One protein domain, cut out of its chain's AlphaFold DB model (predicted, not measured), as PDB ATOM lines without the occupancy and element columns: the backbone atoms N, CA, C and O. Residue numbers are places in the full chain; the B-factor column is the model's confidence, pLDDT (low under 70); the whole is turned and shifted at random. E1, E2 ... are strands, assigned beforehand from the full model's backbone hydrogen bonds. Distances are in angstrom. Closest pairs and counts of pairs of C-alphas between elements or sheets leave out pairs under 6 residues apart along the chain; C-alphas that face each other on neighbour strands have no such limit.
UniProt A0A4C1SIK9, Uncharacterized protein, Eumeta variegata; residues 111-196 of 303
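AT A GLANCE: This is residues 111 to 196 of the 303 residues of an uncharacterized protein of Eumeta variegata (UniProt A0A4C1SIK9). This is an elongated domain of little regular structure: a short parallel strand pair, E1 and E2, near a longer hairpin, E3 and E4, with loops 119 to 142 and 147 to 172 reaching out to opposite ends. The 86 printed residues hold four named strands, E1 to E4 in order, and no named helix; the class is all strand, with 23 residues in named elements. It is only just loose, close to compact, with a radius of gyration of the C-alphas of 14.7 A and spans of 46 by 26 by 22 A.

IN THESE COORDINATES: Find C-alpha 115 at (40.831, -36.645, -12.195), where E1, residues 115 to 118, begins. E2 is residues 143 to 146. E3, residues 173 to 179, runs 20.3 A; E4, residues 186 to 193, runs 21.3 A to C-alpha 193 at (36.838, -40.025, -30.770).

HOW THE PARTS SIT: E1 and E2 are parallel at 2 degrees; look for N 116 and O 143, 2.9 A apart, within hydrogen-bond range. The hairpin E3 and E4 is antiparallel at 164 degrees, with N 175 and O 191 at 2.8 A. E2 and E3 are near each other, with 5 pairs of C-alphas within 10 A; E1 and E4 are apart.

THE WHOLE: The farthest C-alphas, Thr 135 and Tyr 152, are 46.4 A apart. The printed part has no cut; the links E1 to E2 and E2 to E3 are long. Look for pLDDT under 70 at residues 152 to 157, 166 to 168, 171 and 195 to 196.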
ATOM      1  N   TYR A 111      29.656 -35.735 -15.091       84.50
ATOM      2  CA  TYR A 111      30.318 -36.025 -13.830       84.50
ATOM      3  C   TYR A 111      31.704 -35.371 -13.836       84.50
ATOM      4  O   TYR A 111      32.546 -35.702 -14.672       84.50
ATOM      5  N   THR A 112      31.915 -34.421 -12.922       86.19
ATOM      6  CA  THR A 112      33.153 -33.625 -12.818       86.19
ATOM      7  C   THR A 112      34.080 -34.059 -11.691       86.19
ATOM      8  O   THR A 112      35.186 -33.533 -11.574       86.19
ATOM      9  N   ASP A 113      33.626 -34.973 -10.834       86.12
ATOM     10  CA  ASP A 113      34.362 -35.473  -9.670       86.12
ATOM     11  C   ASP A 113      35.309 -36.614 -10.075       86.12
ATOM     12  O   ASP A 113      35.250 -37.751  -9.620       86.12
ATOM     13  N   CYS A 114      36.162 -36.309 -11.046       88.06
ATOM     14  CA  CYS A 114      37.128 -37.232 -11.601       88.06
ATOM     15  C   CYS A 114      38.398 -36.495 -12.012       88.06
ATOM     16  O   CYS A 114      38.382 -35.324 -12.402       88.06
ATOM     17  N   GLY A 115      39.516 -37.209 -11.936       88.69
ATOM     18  CA  GLY A 115      40.831 -36.645 -12.195       88.69
ATOM     19  C   GLY A 115      41.639 -36.396 -10.925       88.69
ATOM     20  O   GLY A 115      41.483 -37.108  -9.935       88.69
ATOM     21  N   GLY A 116      42.543 -35.420 -10.974       88.81
ATOM     22  CA  GLY A 116      43.378 -35.031  -9.838       88.81
ATOM     23  C   GLY A 116      44.852 -34.817 -10.177       88.81
ATOM     24  O   GLY A 116      45.251 -34.689 -11.336       88.81
ATOM     25  N   LEU A 117      45.680 -34.754  -9.135       87.81
ATOM     26  CA  LEU A 117      47.120 -34.541  -9.256       87.81
ATOM     27  C   LEU A 117      47.859 -35.867  -9.483       87.81
ATOM     28  O   LEU A 117      47.730 -36.803  -8.699       87.81
ATOM     29  N   VAL A 118      48.718 -35.906 -10.499       88.38
ATOM     30  CA  VAL A 118      49.615 -37.030 -10.784       88.38
ATOM     31  C   VAL A 118      51.054 -36.569 -10.577       88.38
ATOM     32  O   VAL A 118      51.546 -35.717 -11.312       88.38
ATOM     33  N   SER A 119      51.728 -37.119  -9.565       83.31
ATOM     34  CA  SER A 119      53.095 -36.731  -9.167       83.31
ATOM     35  C   SER A 119      54.093 -37.899  -9.109       83.31
ATOM     36  O   SER A 119      55.213 -37.752  -8.616       83.31
ATOM     37  N   GLY A 120      53.692 -39.074  -9.608       77.75
ATOM     38  CA  GLY A 120      54.515 -40.285  -9.631       77.75
ATOM     39  C   GLY A 120      55.569 -40.312 -10.756       77.75
ATOM     40  O   GLY A 120      55.477 -39.554 -11.719       77.75
ATOM     41  N   PRO A 121      56.568 -41.218 -10.685       75.62
ATOM     42  CA  PRO A 121      57.640 -41.348 -11.690       75.62
ATOM     43  C   PRO A 121      57.187 -41.886 -13.059       75.62
ATOM     44  O   PRO A 121      57.988 -41.908 -14.004       75.62
ATOM     45  N   GLY A 122      55.942 -42.360 -13.131       79.38
ATOM     46  CA  GLY A 122      55.286 -42.995 -14.268       79.38
ATOM     47  C   GLY A 122      54.007 -43.706 -13.814       79.38
ATOM     48  O   GLY A 122      53.750 -43.813 -12.614       79.38
ATOM     49  N   GLY A 123      53.214 -44.182 -14.770       83.88
ATOM     50  CA  GLY A 123      51.943 -44.866 -14.533       83.88
ATOM     51  C   GLY A 123      51.005 -44.726 -15.730       83.88
ATOM     52  O   GLY A 123      51.365 -44.099 -16.725       83.88
ATOM     53  N   ALA A 124      49.812 -45.301 -15.612       85.31
ATOM     54  CA  ALA A 124      48.723 -45.117 -16.564       85.31
ATOM     55  C   ALA A 124      47.597 -44.315 -15.903       85.31
ATOM     56  O   ALA A 124      47.299 -44.515 -14.724       85.31
ATOM     57  N   ILE A 125      46.979 -43.411 -16.661       87.56
ATOM     58  CA  ILE A 125      45.746 -42.726 -16.270       87.56
ATOM     59  C   ILE A 125      44.606 -43.462 -16.966       87.56
ATOM     60  O   ILE A 125      44.610 -43.576 -18.189       87.56
ATOM     61  N   THR A 126      43.656 -43.988 -16.195       85.12
ATOM     62  CA  THR A 126      42.574 -44.821 -16.732       85.12
ATOM     63  C   THR A 126      41.216 -44.318 -16.275       85.12
ATOM     64  O   THR A 126      41.024 -44.071 -15.088       85.12
ATOM     65  N   MET A 127      40.257 -44.283 -17.198       79.38
ATOM     66  CA  MET A 127      38.830 -44.045 -16.927       79.38
ATOM     67  C   MET A 127      38.056 -45.352 -16.659       79.38
ATOM     68  O   MET A 127      36.835 -45.418 -16.786       79.38
ATOM     69  N   MET A 128      38.770 -46.434 -16.338       71.62
ATOM     70  CA  MET A 128      38.182 -47.756 -16.129       71.62
ATOM     71  C   MET A 128      37.309 -47.768 -14.866       71.62
ATOM     72  O   MET A 128      37.665 -47.159 -13.861       71.62
ATOM     73  N   ASN A 129      36.203 -48.517 -14.898       73.88
ATOM     74  CA  ASN A 129      35.316 -48.736 -13.746       73.88
ATOM     75  C   ASN A 129      34.633 -47.466 -13.192       73.88
ATOM     76  O   ASN A 129      34.251 -47.413 -12.027       73.88
ATOM     77  N   MET A 130      34.464 -46.436 -14.023       79.06
ATOM     78  CA  MET A 130      33.725 -45.219 -13.654       79.06
ATOM     79  C   MET A 130      32.205 -45.345 -13.811       79.06
ATOM     80  O   MET A 130      31.443 -44.442 -13.456       79.06
ATOM     81  N   ILE A 131      31.751 -46.473 -14.347       80.94
ATOM     82  CA  ILE A 131      30.346 -46.816 -14.505       80.94
ATOM     83  C   ILE A 131      30.157 -48.192 -13.865       80.94
ATOM     84  O   ILE A 131      30.849 -49.136 -14.229       80.94
ATOM     85  N   GLU A 132      29.242 -48.295 -12.899       78.56
ATOM     86  CA  GLU A 132      28.975 -49.549 -12.173       78.56
ATOM     87  C   GLU A 132      28.268 -50.591 -13.048       78.56
ATOM     88  O   GLU A 132      28.452 -51.794 -12.877       78.56
ATOM     89  N   ASN A 133      27.444 -50.128 -13.988       77.81
ATOM     90  CA  ASN A 133      26.646 -50.965 -14.867       77.81
ATOM     91  C   ASN A 133      26.980 -50.645 -16.327       77.81
ATOM     92  O   ASN A 133      26.743 -49.536 -16.791       77.81
ATOM     93  N   ASN A 134      27.476 -51.628 -17.081       71.12
ATOM     94  CA  ASN A 134      27.963 -51.451 -18.461       71.12
ATOM     95  C   ASN A 134      26.902 -50.964 -19.470       71.12
ATOM     96  O   ASN A 134      27.221 -50.713 -20.628       71.12
ATOM     97  N   THR A 135      25.638 -50.882 -19.058       75.50
ATOM     98  CA  THR A 135      24.530 -50.361 -19.872       75.50
ATOM     99  C   THR A 135      24.245 -48.881 -19.625       75.50
ATOM    100  O   THR A 135      23.513 -48.263 -20.400       75.50
ATOM    101  N   ASP A 136      24.819 -48.297 -18.573       77.69
ATOM    102  CA  ASP A 136      24.632 -46.892 -18.258       77.69
ATOM    103  C   ASP A 136      25.553 -46.014 -19.099       77.69
ATOM    104  O   ASP A 136      26.759 -46.227 -19.194       77.69
ATOM    105  N   VAL A 137      24.965 -44.975 -19.685       76.62
ATOM    106  CA  VAL A 137      25.695 -43.913 -20.374       76.62
ATOM    107  C   VAL A 137      25.779 -42.717 -19.434       76.62
ATOM    108  O   VAL A 137      24.748 -42.237 -18.949       76.62
ATOM    109  N   ARG A 138      27.001 -42.244 -19.176       81.38
ATOM    110  CA  ARG A 138      27.280 -41.016 -18.425       81.38
ATOM    111  C   ARG A 138      28.271 -40.138 -19.172       81.38
ATOM    112  O   ARG A 138      29.167 -40.636 -19.848       81.38
ATOM    113  N   LEU A 139      28.083 -38.831 -19.038       83.62
ATOM    114  CA  LEU A 139      29.025 -37.827 -19.512       83.62
ATOM    115  C   LEU A 139      30.061 -37.571 -18.416       83.62
ATOM    116  O   LEU A 139      29.708 -37.526 -17.239       83.62
ATOM    117  N   PHE A 140      31.319 -37.394 -18.803       86.75
ATOM    118  CA  PHE A 140      32.429 -37.120 -17.893       86.75
ATOM    119  C   PHE A 140      33.178 -35.879 -18.367       86.75
ATOM    120  O   PHE A 140      33.430 -35.733 -19.561       86.75
ATOM    121  N   ASP A 141      33.549 -35.011 -17.434       87.88
ATOM    122  CA  ASP A 141      34.510 -33.929 -17.654       87.88
ATOM    123  C   ASP A 141      35.576 -34.071 -16.564       87.88
ATOM    124  O   ASP A 141      35.355 -33.693 -15.414       87.88
ATOM    125  N   CYS A 142      36.714 -34.670 -16.913       89.62
ATOM    126  CA  CYS A 142      37.782 -34.997 -15.971       89.62
ATOM    127  C   CYS A 142      39.048 -34.203 -16.277       89.62
ATOM    128  O   CYS A 142      39.396 -33.990 -17.437       89.62
ATOM    129  N   ILE A 143      39.771 -33.812 -15.226       91.12
ATOM    130  CA  ILE A 143      40.999 -33.019 -15.348       91.12
ATOM    131  C   ILE A 143      42.118 -33.680 -14.555       91.12
ATOM    132  O   ILE A 143      42.009 -33.861 -13.344       91.12
ATOM    133  N   TRP A 144      43.239 -33.963 -15.214       91.56
ATOM    134  CA  TRP A 144      44.464 -34.401 -14.550       91.56
ATOM    135  C   TRP A 144      45.537 -33.329 -14.656       91.56
ATOM    136  O   TRP A 144      45.825 -32.828 -15.740       91.56
ATOM    137  N   ILE A 145      46.172 -33.010 -13.530       89.81
ATOM    138  CA  ILE A 145      47.354 -32.150 -13.499       89.81
ATOM    139  C   ILE A 145      48.564 -33.042 -13.252       89.81
ATOM    140  O   ILE A 145      48.720 -33.608 -12.171       89.81
ATOM    141  N   ILE A 146      49.436 -33.159 -14.249       89.44
ATOM    142  CA  ILE A 146      50.643 -33.980 -14.156       89.44
ATOM    143  C   ILE A 146      51.811 -33.073 -13.779       89.44
ATOM    144  O   ILE A 146      52.167 -32.164 -14.528       89.44
ATOM    145  N   LYS A 147      52.406 -33.306 -12.607       84.44
ATOM    146  CA  LYS A 147      53.581 -32.568 -12.133       84.44
ATOM    147  C   LYS A 147      54.763 -33.519 -11.965       84.44
ATOM    148  O   LYS A 147      54.587 -34.606 -11.417       84.44
ATOM    149  N   PRO A 148      55.977 -33.126 -12.381       79.00
ATOM    150  CA  PRO A 148      57.162 -33.903 -12.057       79.00
ATOM    151  C   PRO A 148      57.329 -33.969 -10.532       79.00
ATOM    152  O   PRO A 148      57.006 -33.020  -9.811       79.00
ATOM    153  N   GLY A 149      57.819 -35.102 -10.030       72.88
ATOM    154  CA  GLY A 149      58.069 -35.273  -8.602       72.88
ATOM    155  C   GLY A 149      59.094 -34.254  -8.095       72.88
ATOM    156  O   GLY A 149      60.107 -34.007  -8.743       72.88
ATOM    157  N   ASN A 150      58.866 -33.700  -6.902       70.62
ATOM    158  CA  ASN A 150      59.753 -32.698  -6.289       70.62
ATOM    159  C   ASN A 150      61.014 -33.308  -5.632       70.62
ATOM    160  O   ASN A 150      61.758 -32.639  -4.920       70.62
ATOM    161  N   ASN A 151      61.256 -34.604  -5.831       70.62
ATOM    162  CA  ASN A 151      62.439 -35.267  -5.301       70.62
ATOM    163  C   ASN A 151      63.610 -35.049  -6.257       70.62
ATOM    164  O   ASN A 151      63.469 -35.264  -7.458       70.62
ATOM    165  N   TYR A 152      64.787 -34.709  -5.730       67.88
ATOM    166  CA  TYR A 152      66.003 -34.472  -6.524       67.88
ATOM    167  C   TYR A 152      66.355 -35.644  -7.464       67.88
ATOM    168  O   TYR A 152      66.836 -35.438  -8.571       67.88
ATOM    169  N   MET A 153      66.038 -36.881  -7.064       64.38
ATOM    170  CA  MET A 153      66.220 -38.088  -7.887       64.38
ATOM    171  C   MET A 153      65.120 -38.321  -8.945       64.38
ATOM    172  O   MET A 153      65.233 -39.235  -9.755       64.38
ATOM    173  N   MET A 154      64.044 -37.532  -8.929       60.50
ATOM    174  CA  MET A 154      62.853 -37.666  -9.783       60.50
ATOM    175  C   MET A 154      62.538 -36.386 -10.571       60.50
ATOM    176  O   MET A 154      61.520 -36.342 -11.262       60.50
ATOM    177  N   MET A 155      63.417 -35.376 -10.514       61.91
ATOM    178  CA  MET A 155      63.373 -34.211 -11.396       61.91
ATOM    179  C   MET A 155      63.719 -34.648 -12.823       61.91
ATOM    180  O   MET A 155      64.847 -34.514 -13.290       61.91
ATOM    181  N   LYS A 156      62.750 -35.231 -13.524       63.59
ATOM    182  CA  LYS A 156      62.855 -35.422 -14.969       63.59
ATOM    183  C   LYS A 156      62.607 -34.075 -15.641       63.59
ATOM    184  O   LYS A 156      61.649 -33.386 -15.307       63.59
ATOM    185  N   THR A 157      63.449 -33.725 -16.609       66.06
ATOM    186  CA  THR A 157      63.283 -32.511 -17.424       66.06
ATOM    187  C   THR A 157      62.140 -32.627 -18.426       66.06
ATOM    188  O   THR A 157      61.722 -31.617 -18.982       66.06
ATOM    189  N   HIS A 158      61.652 -33.848 -18.667       70.25
ATOM    190  CA  HIS A 158      60.654 -34.153 -19.682       70.25
ATOM    191  C   HIS A 158      59.615 -35.132 -19.142       70.25
ATOM    192  O   HIS A 158      59.945 -36.104 -18.456       70.25
ATOM    193  N   ILE A 159      58.362 -34.870 -19.499       77.56
ATOM    194  CA  ILE A 159      57.234 -35.775 -19.305       77.56
ATOM    195  C   ILE A 159      56.906 -36.341 -20.685       77.56
ATOM    196  O   ILE A 159      56.732 -35.582 -21.633       77.56
ATOM    197  N   SER A 160      56.852 -37.666 -20.793       81.06
ATOM    198  CA  SER A 160      56.367 -38.349 -21.990       81.06
ATOM    199  C   SER A 160      54.950 -38.831 -21.711       81.06
ATOM    200  O   SER A 160      54.713 -39.490 -20.698       81.06
ATOM    201  N   LEU A 161      54.025 -38.469 -22.594       83.81
ATOM    202  CA  LEU A 161      52.644 -38.928 -22.577       83.81
ATOM    203  C   LEU A 161      52.389 -39.694 -23.866       83.81
ATOM    204  O   LEU A 161      52.828 -39.282 -24.938       83.81
ATOM    205  N   ARG A 162      51.699 -40.824 -23.744       84.81
ATOM    206  CA  ARG A 162      51.244 -41.627 -24.872       84.81
ATOM    207  C   ARG A 162      49.795 -41.997 -24.626       84.81
ATOM    208  O   ARG A 162      49.469 -42.525 -23.568       84.81
ATOM    209  N   ILE A 163      48.957 -41.731 -25.615       82.94
ATOM    210  CA  ILE A 163      47.561 -42.151 -25.623       82.94
ATOM    211  C   ILE A 163      47.534 -43.600 -26.120       82.94
ATOM    212  O   ILE A 163      48.067 -43.893 -27.192       82.94
ATOM    213  N   GLU A 164      47.010 -44.516 -25.303       74.31
ATOM    214  CA  GLU A 164      47.041 -45.956 -25.595       74.31
ATOM    215  C   GLU A 164      45.740 -46.441 -26.239       74.31
ATOM    216  O   GLU A 164      45.763 -46.870 -27.389       74.31
ATOM    217  N   GLU A 165      44.610 -46.350 -25.533       71.81
ATOM    218  CA  GLU A 165      43.338 -46.886 -26.019       71.81
ATOM    219  C   GLU A 165      42.147 -46.030 -25.560       71.81
ATOM    220  O   GLU A 165      42.022 -45.685 -24.385       71.81
ATOM    221  N   PHE A 166      41.239 -45.730 -26.490       69.00
ATOM    222  CA  PHE A 166      39.933 -45.118 -26.226       69.00
ATOM    223  C   PHE A 166      38.819 -46.170 -26.330       69.00
ATOM    224  O   PHE A 166      37.870 -46.038 -27.102       69.00
ATOM    225  N   HIS A 167      38.949 -47.267 -25.584       66.19
ATOM    226  CA  HIS A 167      37.949 -48.333 -25.600       66.19
ATOM    227  C   HIS A 167      36.692 -47.924 -24.827       66.19
ATOM    228  O   HIS A 167      36.784 -47.408 -23.716       66.19
ATOM    229  N   GLY A 168      35.509 -48.188 -25.384       65.94
ATOM    230  CA  GLY A 168      34.237 -47.986 -24.679       65.94
ATOM    231  C   GLY A 168      33.820 -46.525 -24.470       65.94
ATOM    232  O   GLY A 168      32.840 -46.279 -23.770       65.94
ATOM    233  N   MET A 169      34.516 -45.557 -25.077       73.81
ATOM    234  CA  MET A 169      34.046 -44.170 -25.097       73.81
ATOM    235  C   MET A 169      32.884 -43.995 -26.081       73.81
ATOM    236  O   MET A 169      32.833 -44.635 -27.134       73.81
ATOM    237  N   ALA A 170      31.942 -43.117 -25.729       74.12
ATOM    238  CA  ALA A 170      30.790 -42.793 -26.563       74.12
ATOM    239  C   ALA A 170      31.209 -42.122 -27.886       74.12
ATOM    240  O   ALA A 170      32.349 -41.703 -28.067       74.12
ATOM    241  N   SER A 171      30.266 -41.978 -28.822       67.81
ATOM    242  CA  SER A 171      30.507 -41.523 -30.203       67.81
ATOM    243  C   SER A 171      30.966 -40.062 -30.361       67.81
ATOM    244  O   SER A 171      30.960 -39.546 -31.476       67.81
ATOM    245  N   ARG A 172      31.304 -39.371 -29.270       78.81
ATOM    246  CA  ARG A 172      31.859 -38.018 -29.281       78.81
ATOM    247  C   ARG A 172      32.575 -37.750 -27.964       78.81
ATOM    248  O   ARG A 172      31.938 -37.435 -26.961       78.81
ATOM    249  N   SER A 173      33.889 -37.882 -27.971       85.31
ATOM    250  CA  SER A 173      34.728 -37.615 -26.806       85.31
ATOM    251  C   SER A 173      36.029 -36.983 -27.254       85.31
ATOM    252  O   SER A 173      36.544 -37.332 -28.312       85.31
ATOM    253  N   ASP A 174      36.553 -36.069 -26.458       88.75
ATOM    254  CA  ASP A 174      37.772 -35.337 -26.752       88.75
ATOM    255  C   ASP A 174      38.759 -35.434 -25.586       88.75
ATOM    256  O   ASP A 174      38.383 -35.432 -24.414       88.75
ATOM    257  N   LEU A 175      40.039 -35.545 -25.925       89.44
ATOM    258  CA  LEU A 175      41.151 -35.442 -24.995       89.44
ATOM    259  C   LEU A 175      42.050 -34.308 -25.459       89.44
ATOM    260  O   LEU A 175      42.653 -34.383 -26.527       89.44
ATOM    261  N   THR A 176      42.182 -33.289 -24.617       91.69
ATOM    262  CA  THR A 176      43.062 -32.150 -24.875       91.69
ATOM    263  C   THR A 176      44.245 -32.176 -23.912       91.69
ATOM    264  O   THR A 176      44.065 -32.222 -22.694       91.69
ATOM    265  N   ILE A 177      45.464 -32.115 -24.443       92.06
ATOM    266  CA  ILE A 177      46.710 -32.043 -23.675       92.06
ATOM    267  C   ILE A 177      47.228 -30.611 -23.731       92.06
ATOM    268  O   ILE A 177      47.439 -30.059 -24.811       92.06
ATOM    269  N   ARG A 178      47.468 -30.008 -22.562       92.56
ATOM    270  CA  ARG A 178      47.953 -28.625 -22.437       92.56
ATOM    271  C   ARG A 178      49.261 -28.540 -21.658       92.56
ATOM    272  O   ARG A 178      49.466 -29.262 -20.684       92.56
ATOM    273  N   GLN A 179      50.136 -27.622 -22.063       90.44
ATOM    274  CA  GLN A 179      51.371 -27.292 -21.359       90.44
ATOM    275  C   GLN A 179      51.110 -26.217 -20.301       90.44
ATOM    276  O   GLN A 179      51.275 -25.026 -20.555       90.44
ATOM    277  N   GLY A 180      50.730 -26.634 -19.097       87.81
ATOM    278  CA  GLY A 180      50.509 -25.734 -17.968       87.81
ATOM    279  C   GLY A 180      49.568 -26.342 -16.938       87.81
ATOM    280  O   GLY A 180      49.217 -27.516 -17.017       87.81
ATOM    281  N   THR A 181      49.169 -25.543 -15.951       84.69
ATOM    282  CA  THR A 181      48.241 -25.968 -14.885       84.69
ATOM    283  C   THR A 181      46.858 -25.326 -14.993       84.69
ATOM    284  O   THR A 181      46.033 -25.524 -14.105       84.69
ATOM    285  N   THR A 182      46.610 -24.535 -16.036       87.25
ATOM    286  CA  THR A 182      45.377 -23.764 -16.243       87.25
ATOM    287  C   THR A 182      44.733 -24.120 -17.583       87.25
ATOM    288  O   THR A 182      45.390 -24.630 -18.492       87.25
ATOM    289  N   SER A 183      43.427 -23.874 -17.713       86.00
ATOM    290  CA  SER A 183      42.659 -24.272 -18.904       86.00
ATOM    291  C   SER A 183      42.978 -23.448 -20.152       86.00
ATOM    292  O   SER A 183      42.605 -23.843 -21.245       86.00
ATOM    293  N   ASP A 184      43.603 -22.285 -19.997       85.25
ATOM    294  CA  ASP A 184      44.022 -21.370 -21.064       85.25
ATOM    295  C   ASP A 184      45.474 -21.599 -21.514       85.25
ATOM    296  O   ASP A 184      45.946 -20.959 -22.452       85.25
ATOM    297  N   ALA A 185      46.178 -22.536 -20.875       88.50
ATOM    298  CA  ALA A 185      47.546 -22.889 -21.214       88.50
ATOM    299  C   ALA A 185      47.670 -23.450 -22.643       88.50
ATOM    300  O   ALA A 185      46.688 -23.926 -23.219       88.50
ATOM    301  N   LEU A 186      48.891 -23.425 -23.193       92.12
ATOM    302  CA  LEU A 186      49.184 -23.836 -24.569       92.12
ATOM    303  C   LEU A 186      48.659 -25.247 -24.852       92.12
ATOM    304  O   LEU A 186      49.068 -26.203 -24.197       92.12
ATOM    305  N   GLU A 187      47.785 -25.374 -25.844       92.81
ATOM    306  CA  GLU A 187      47.324 -26.670 -26.336       92.81
ATOM    307  C   GLU A 187      48.435 -27.342 -27.146       92.81
ATOM    308  O   GLU A 187      48.958 -26.765 -28.097       92.81
ATOM    309  N   ILE A 188      48.831 -28.539 -26.715       91.88
ATOM    310  CA  ILE A 188      49.869 -29.355 -27.353       91.88
ATOM    311  C   ILE A 188      49.225 -30.325 -28.343       91.88
ATOM    312  O   ILE A 188      49.726 -30.505 -29.448       91.88
ATOM    313  N   GLU A 189      48.141 -30.978 -27.924       89.75
ATOM    314  CA  GLU A 189      47.491 -32.046 -28.679       89.75
ATOM    315  C   GLU A 189      45.996 -32.080 -28.356       89.75
ATOM    316  O   GLU A 189      45.593 -31.832 -27.218       89.75
ATOM    317  N   ASN A 190      45.182 -32.411 -29.355       90.19
ATOM    318  CA  ASN A 190      43.746 -32.600 -29.225       90.19
ATOM    319  C   ASN A 190      43.349 -33.846 -30.015       90.19
ATOM    320  O   ASN A 190      43.619 -33.934 -31.213       90.19
ATOM    321  N   VAL A 191      42.743 -34.817 -29.338       87.50
ATOM    322  CA  VAL A 191      42.335 -36.089 -29.931       87.50
ATOM    323  C   VAL A 191      40.840 -36.276 -29.756       87.50
ATOM    324  O   VAL A 191      40.344 -36.293 -28.634       87.50
ATOM    325  N   VAL A 192      40.130 -36.460 -30.868       87.12
ATOM    326  CA  VAL A 192      38.676 -36.655 -30.899       87.12
ATOM    327  C   VAL A 192      38.344 -38.104 -31.256       87.12
ATOM    328  O   VAL A 192      38.956 -38.690 -32.146       87.12
ATOM    329  N   TRP A 193      37.354 -38.675 -30.573       81.31
ATOM    330  CA  TRP A 193      36.838 -40.025 -30.770       81.31
ATOM    331  C   TRP A 193      35.354 -40.015 -31.197       81.31
ATOM    332  O   TRP A 193      34.571 -39.263 -30.606       81.31
ATOM    333  N   PRO A 194      34.932 -40.863 -32.161       79.25
ATOM    334  CA  PRO A 194      35.765 -41.761 -32.954       79.25
ATOM    335  C   PRO A 194      36.667 -40.971 -33.900       79.25
ATOM    336  O   PRO A 194      36.212 -40.083 -34.621       79.25
ATOM    337  N   ASN A 195      37.958 -41.296 -33.888       69.50
ATOM    338  CA  ASN A 195      38.873 -40.781 -34.889       69.50
ATOM    339  C   ASN A 195      38.602 -41.615 -36.142       69.50
ATOM    340  O   ASN A 195      39.022 -42.769 -36.205       69.50
ATOM    341  N   ASN A 196      37.827 -41.085 -37.090       62.72
ATOM    342  CA  ASN A 196      37.413 -41.789 -38.312       62.72
ATOM    343  C   ASN A 196      38.575 -42.036 -39.290       62.72
ATOM    344  O   ASN A 196      38.343 -42.071 -40.492       62.72
TER     345      ASN A 196